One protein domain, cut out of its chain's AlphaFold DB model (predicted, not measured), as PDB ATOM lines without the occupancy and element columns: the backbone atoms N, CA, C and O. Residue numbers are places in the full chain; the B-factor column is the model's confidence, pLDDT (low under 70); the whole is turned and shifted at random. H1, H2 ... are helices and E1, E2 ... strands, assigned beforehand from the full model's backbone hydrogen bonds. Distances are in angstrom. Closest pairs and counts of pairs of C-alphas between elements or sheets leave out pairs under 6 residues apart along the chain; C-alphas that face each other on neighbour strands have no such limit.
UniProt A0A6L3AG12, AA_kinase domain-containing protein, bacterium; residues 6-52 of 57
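Overview. This is residues 6 to 52 of the 57 residues of the protein "AA_kinase domain-containing protein" of bacterium (UniProt A0A6L3AG12). Two short parallel strands, E1 and E2, lie side by side as a small ribbon, with helix H1 loosely beside them, while helix H2 continues past the end of E2 as an arm that makes much of the length. Residues 14 to 19, in the link from E1 to H1, stick out as a loop. The printed part has 47 residues, in the order E1, H1, E2, H2; the sheet's order is E1, E2, and the class is mixed, helices and strands. The whole is only just loose, close to extended, with a radius of gyration of the C-alphas of 13.8 A and spans of 46 by 21 by 10 A.

Arrangement. E1, residues 6 to 9, and E2, residues 34 to 38, are parallel neighbours, their directions 33 degrees apart. N 7 and O 35 are within hydrogen-bond range at 2.8 A, and N 37 and O 7 at 2.9 A. H1, residues 20 to 29, comes closest to E2 at the C-alphas of Ala 28 and Pro 34, 6.4 A apart. E1, H1 and E2 form a strand-helix-strand unit, two parallel neighbour strands with a helix between them in the chain, and its crossover is right-handed. H2, residues 41 to 50, is apart from E1 and from H1. In H1 and H2 every O i to N i+4 pair is within hydrogen-bond range.

Along the chain. E1 begins at C-alpha 6 (35.184, -1.140, -23.357) and is 9.8 A long; E2 is 12.6 A long. H1 measures 14.3 A from C-alpha 20 (47.155, -7.042, -21.992). H2 measures 14.2 A and ends at C-alpha 50 (57.495, 9.971, -1.962).

Size, cuts and confidence. The two C-alphas farthest apart, those of Gly 31 and Gly 52, are 46.0 A apart. Residues 45 to 52, of which 45 to 50 belong to H2, stand free. The printed part has no cut and no long link. No printed residue is under 70 in pLDDT.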
ATOM      1  N   VAL A   6      34.451  -1.899 -24.379       97.06
ATOM      2  CA  VAL A   6      35.184  -1.140 -23.357       97.06
ATOM      3  C   VAL A   6      35.955  -2.090 -22.443       97.06
ATOM      4  O   VAL A   6      35.367  -2.961 -21.807       97.06
ATOM      5  N   ILE A   7      37.270  -1.897 -22.343       95.88
ATOM      6  CA  ILE A   7      38.187  -2.716 -21.546       95.88
ATOM      7  C   ILE A   7      38.769  -1.845 -20.432       95.88
ATOM      8  O   ILE A   7      39.513  -0.898 -20.696       95.88
ATOM      9  N   LYS A   8      38.438  -2.161 -19.173       95.31
ATOM     10  CA  LYS A   8      38.997  -1.470 -18.005       95.31
ATOM     11  C   LYS A   8      40.248  -2.189 -17.504       95.31
ATOM     12  O   LYS A   8      40.154  -3.265 -16.925       95.31
ATOM     13  N   ILE A   9      41.398  -1.539 -17.626       93.19
ATOM     14  CA  ILE A   9      42.684  -2.024 -17.116       93.19
ATOM     15  C   ILE A   9      42.966  -1.375 -15.753       93.19
ATOM     16  O   ILE A   9      42.837  -0.156 -15.579       93.19
ATOM     17  N   GLY A  10      43.289  -2.181 -14.743       90.62
ATOM     18  CA  GLY A  10      43.691  -1.701 -13.420       90.62
ATOM     19  C   GLY A  10      45.071  -1.035 -13.452       90.62
ATOM     20  O   GLY A  10      45.940  -1.420 -14.222       90.62
ATOM     21  N   GLY A  11      45.303  -0.031 -12.600       84.38
ATOM     22  CA  GLY A  11      46.636   0.591 -12.502       84.38
ATOM     23  C   GLY A  11      47.699  -0.331 -11.887       84.38
ATOM     24  O   GLY A  11      48.884  -0.090 -12.059       84.38
ATOM     25  N   SER A  12      47.275  -1.377 -11.172       80.31
ATOM     26  CA  SER A  12      48.133  -2.365 -10.506       80.31
ATOM     27  C   SER A  12      48.300  -3.672 -11.287       80.31
ATOM     28  O   SER A  12      49.051  -4.538 -10.853       80.31
ATOM     29  N   THR A  13      47.578  -3.849 -12.398       75.25
ATOM     30  CA  THR A  13      47.555  -5.116 -13.149       75.25
ATOM     31  C   THR A  13      48.648  -5.213 -14.208       75.25
ATOM     32  O   THR A  13      48.967  -6.310 -14.642       75.25
ATOM     33  N   LEU A  14      49.235  -4.086 -14.615       77.00
ATOM     34  CA  LEU A  14      50.285  -4.058 -15.628       77.00
ATOM     35  C   LEU A  14      51.647  -4.258 -14.956       77.00
ATOM     36  O   LEU A  14      52.104  -3.410 -14.192       77.00
ATOM     37  N   GLY A  15      52.280  -5.394 -15.237       74.50
ATOM     38  CA  GLY A  15      53.599  -5.765 -14.726       74.50
ATOM     39  C   GLY A  15      54.488  -6.342 -15.826       74.50
ATOM     40  O   GLY A  15      54.068  -6.484 -16.969       74.50
ATOM     41  N   ALA A  16      55.722  -6.710 -15.478       73.50
ATOM     42  CA  ALA A  16      56.735  -7.139 -16.451       73.50
ATOM     43  C   ALA A  16      56.367  -8.393 -17.275       73.50
ATOM     44  O   ALA A  16      56.976  -8.631 -18.312       73.50
ATOM     45  N   ALA A  17      55.400  -9.192 -16.815       79.38
ATOM     46  CA  ALA A  17      54.941 -10.409 -17.486       79.38
ATOM     47  C   ALA A  17      53.559 -10.264 -18.154       79.38
ATOM     48  O   ALA A  17      52.987 -11.262 -18.582       79.38
ATOM     49  N   ASP A  18      52.995  -9.054 -18.204       86.69
ATOM     50  CA  ASP A  18      51.654  -8.815 -18.742       86.69
ATOM     51  C   ASP A  18      51.641  -8.730 -20.283       86.69
ATOM     52  O   ASP A  18      52.561  -8.186 -20.895       86.69
ATOM     53  N   THR A  19      50.573  -9.246 -20.905       92.94
ATOM     54  CA  THR A  19      50.336  -9.197 -22.363       92.94
ATOM     55  C   THR A  19      49.148  -8.323 -22.755       92.94
ATOM     56  O   THR A  19      48.878  -8.173 -23.944       92.94
ATOM     57  N   THR A  20      48.459  -7.692 -21.799       92.81
ATOM     58  CA  THR A  20      47.155  -7.042 -21.992       92.81
ATOM     59  C   THR A  20      47.161  -6.060 -23.164       92.81
ATOM     60  O   THR A  20      46.250  -6.073 -23.990       92.81
ATOM     61  N   PHE A  21      48.190  -5.216 -23.295       92.00
ATOM     62  CA  PHE A  21      48.266  -4.276 -24.422       92.00
ATOM     63  C   PHE A  21      48.554  -4.949 -25.765       92.00
ATOM     64  O   PHE A  21      48.054  -4.481 -26.787       92.00
ATOM     65  N   ALA A  22      49.335  -6.031 -25.775       94.88
ATOM     66  CA  ALA A  22      49.579  -6.809 -26.984       94.88
ATOM     67  C   ALA A  22      48.287  -7.497 -27.450       94.88
ATOM     68  O   ALA A  22      47.973  -7.462 -28.638       94.88
ATOM     69  N   ASP A  23      47.499  -8.021 -26.513       95.44
ATOM     70  CA  ASP A  23      46.208  -8.648 -26.796       95.44
ATOM     71  C   ASP A  23      45.192  -7.619 -27.319       95.44
ATOM     72  O   ASP A  23      44.558  -7.838 -28.350       95.44
ATOM     73  N   VAL A  24      45.103  -6.438 -26.692       95.81
ATOM     74  CA  VAL A  24      44.261  -5.327 -27.178       95.81
ATOM     75  C   VAL A  24      44.679  -4.871 -28.579       95.81
ATOM     76  O   VAL A  24      43.823  -4.595 -29.422       95.81
ATOM     77  N   ALA A  25      45.983  -4.798 -28.852       96.31
ATOM     78  CA  ALA A  25      46.484  -4.458 -30.178       96.31
ATOM     79  C   ALA A  25      46.115  -5.534 -31.211       96.31
ATOM     80  O   ALA A  25      45.687  -5.194 -32.313       96.31
ATOM     81  N   ALA A  26      46.219  -6.817 -30.854       97.62
ATOM     82  CA  ALA A  26      45.806  -7.922 -31.715       97.62
ATOM     83  C   ALA A  26      44.306  -7.858 -32.047       97.62
ATOM     84  O   ALA A  26      43.947  -8.030 -33.210       97.62
ATOM     85  N   MET A  27      43.451  -7.517 -31.075       96.00
ATOM     86  CA  MET A  27      42.013  -7.294 -31.295       96.00
ATOM     87  C   MET A  27      41.743  -6.149 -32.279       96.00
ATOM     88  O   MET A  27      40.952  -6.275 -33.213       96.00
ATOM     89  N   ALA A  28      42.427  -5.014 -32.108       95.44
ATOM     90  CA  ALA A  28      42.287  -3.891 -33.032       95.44
ATOM     91  C   ALA A  28      42.719  -4.276 -34.462       95.44
ATOM     92  O   ALA A  28      42.065  -3.901 -35.435       95.44
ATOM     93  N   LEU A  29      43.788  -5.071 -34.598       97.31
ATOM     94  CA  LEU A  29      44.266  -5.584 -35.885       97.31
ATOM     95  C   LEU A  29      43.313  -6.612 -36.518       97.31
ATOM     96  O   LEU A  29      43.237  -6.673 -37.744       97.31
ATOM     97  N   SER A  30      42.564  -7.385 -35.723       96.31
ATOM     98  CA  SER A  30      41.515  -8.291 -36.222       96.31
ATOM     99  C   SER A  30      40.214  -7.582 -36.607       96.31
ATOM    100  O   SER A  30      39.291  -8.232 -37.097       96.31
ATOM    101  N   GLY A  31      40.142  -6.258 -36.447       95.06
ATOM    102  CA  GLY A  31      38.993  -5.439 -36.831       95.06
ATOM    103  C   GLY A  31      37.974  -5.214 -35.714       95.06
ATOM    104  O   GLY A  31      36.901  -4.662 -35.979       95.06
ATOM    105  N   ASP A  32      38.292  -5.604 -34.478       95.75
ATOM    106  CA  ASP A  32      37.505  -5.208 -33.315       95.75
ATOM    107  C   ASP A  32      37.728  -3.726 -32.986       95.75
ATOM    108  O   ASP A  32      38.715  -3.107 -33.389       95.75
ATOM    109  N   VAL A  33      36.809  -3.146 -32.210       96.06
ATOM    110  CA  VAL A  33      36.894  -1.748 -31.756       96.06
ATOM    111  C   VAL A  33      37.055  -1.707 -30.232       96.06
ATOM    112  O   VAL A  33      36.090  -1.407 -29.521       96.06
ATOM    113  N   PRO A  34      38.241  -2.053 -29.695       96.56
ATOM    114  CA  PRO A  34      38.498  -1.952 -28.267       96.56
ATOM    115  C   PRO A  34      38.646  -0.482 -27.843       96.56
ATOM    116  O   PRO A  34      39.359   0.302 -28.466       96.56
ATOM    117  N   ILE A  35      37.999  -0.113 -26.740       97.12
ATOM    118  CA  ILE A  35      38.138   1.174 -26.056       97.12
ATOM    119  C   ILE A  35      38.787   0.900 -24.705       97.12
ATOM    120  O   ILE A  35      38.163   0.329 -23.811       97.12
ATOM    121  N   VAL A  36      40.039   1.314 -24.538       96.06
ATOM    122  CA  VAL A  36      40.768   1.102 -23.285       96.06
ATOM    123  C   VAL A  36      40.501   2.242 -22.311       96.06
ATOM    124  O   VAL A  36      40.709   3.411 -22.624       96.06
ATOM    125  N   VAL A  37      40.108   1.884 -21.093       96.50
ATOM    126  CA  VAL A  37      40.079   2.770 -19.927       96.50
ATOM    127  C   VAL A  37      41.103   2.237 -18.935       96.50
ATOM    128  O   VAL A  37      41.078   1.052 -18.614       96.50
ATOM    129  N   HIS A  38      41.994   3.072 -18.405       93.69
ATOM    130  CA  HIS A  38      42.989   2.623 -17.426       93.69
ATOM    131  C   HIS A  38      42.838   3.334 -16.077       93.69
ATOM    132  O   HIS A  38      42.193   4.371 -15.956       93.69
ATOM    133  N   GLY A  39      43.375   2.711 -15.027       91.62
ATOM    134  CA  GLY A  39      43.587   3.358 -13.733       91.62
ATOM    135  C   GLY A  39      45.038   3.808 -13.568       91.62
ATOM    136  O   GLY A  39      45.853   3.649 -14.471       91.62
ATOM    137  N   GLY A  40      45.361   4.326 -12.388       91.69
ATOM    138  CA  GLY A  40      46.730   4.701 -12.013       91.69
ATOM    139  C   GLY A  40      46.913   4.904 -10.509       91.69
ATOM    140  O   GLY A  40      47.877   5.531 -10.098       91.69
ATOM    141  N   GLY A  41      45.979   4.402  -9.688       92.00
ATOM    142  CA  GLY A  41      45.933   4.694  -8.251       92.00
ATOM    143  C   GLY A  41      47.197   4.272  -7.504       92.00
ATOM    144  O   GLY A  41      47.723   5.065  -6.742       92.00
ATOM    145  N   ALA A  42      47.730   3.077  -7.781       89.88
ATOM    146  CA  ALA A  42      48.956   2.598  -7.138       89.88
ATOM    147  C   ALA A  42      50.162   3.513  -7.413       89.88
ATOM    148  O   ALA A  42      50.903   3.845  -6.494       89.88
ATOM    149  N   GLU A  43      50.325   3.967  -8.660       91.88
ATOM    150  CA  GLU A  43      51.405   4.885  -9.031       91.88
ATOM    151  C   GLU A  43      51.179   6.286  -8.449       91.88
ATOM    152  O   GLU A  43      52.115   6.901  -7.945       91.88
ATOM    153  N   ALA A  44      49.933   6.773  -8.442       93.56
ATOM    154  CA  ALA A  44      49.582   8.034  -7.797       93.56
ATOM    155  C   ALA A  44      49.883   8.004  -6.287       93.56
ATOM    156  O   ALA A  44      50.556   8.902  -5.789       93.56
ATOM    157  N   SER A  45      49.463   6.953  -5.575       93.50
ATOM    158  CA  SER A  45      49.793   6.735  -4.162       93.50
ATOM    159  C   SER A  45      51.300   6.683  -3.932       93.50
ATOM    160  O   SER A  45      51.797   7.371  -3.049       93.50
ATOM    161  N   ARG A  46      52.048   5.961  -4.780       93.81
ATOM    162  CA  ARG A  46      53.514   5.887  -4.695       93.81
ATOM    163  C   ARG A  46      54.167   7.271  -4.776       93.81
ATOM    164  O   ARG A  46      55.120   7.538  -4.049       93.81
ATOM    165  N   TRP A  47      53.679   8.151  -5.651       97.31
ATOM    166  CA  TRP A  47      54.175   9.529  -5.737       97.31
ATOM    167  C   TRP A  47      53.805  10.367  -4.516       97.31
ATOM    168  O   TRP A  47      54.659  11.097  -4.018       97.31
ATOM    169  N   LEU A  48      52.575  10.251  -4.013       97.94
ATOM    170  CA  LEU A  48      52.142  10.956  -2.803       97.94
ATOM    171  C   LEU A  48      53.002  10.566  -1.595       97.94
ATOM    172  O   LEU A  48      53.481  11.450  -0.886       97.94
ATOM    173  N   ASP A  49      53.302   9.275  -1.439       96.44
ATOM    174  CA  ASP A  49      54.186   8.767  -0.386       96.44
ATOM    175  C   ASP A  49      55.603   9.347  -0.503       96.44
ATOM    176  O   ASP A  49      56.164   9.834   0.481       96.44
ATOM    177  N   LEU A  50      56.176   9.372  -1.715       97.94
ATOM    178  CA  LEU A  50      57.495   9.971  -1.962       97.94
ATOM    179  C   LEU A  50      57.539  11.476  -1.673       97.94
ATOM    180  O   LEU A  50      58.598  12.008  -1.342       97.94
ATOM    181  N   MET A  51      56.406  12.162  -1.809       98.25
ATOM    182  CA  MET A  51      56.267  13.591  -1.536       98.25
ATOM    183  C   MET A  51      55.878  13.885  -0.080       98.25
ATOM    184  O   MET A  51      55.796  15.053   0.296       98.25
ATOM    185  N   GLY A  52      55.637  12.855   0.740       97.62
ATOM    186  CA  GLY A  52      55.171  13.006   2.118       97.62
ATOM    187  C   GLY A  52      53.752  13.575   2.227       97.62
ATOM    188  O   GLY A  52      53.439  14.246   3.211       97.62
TER     189      GLY A  52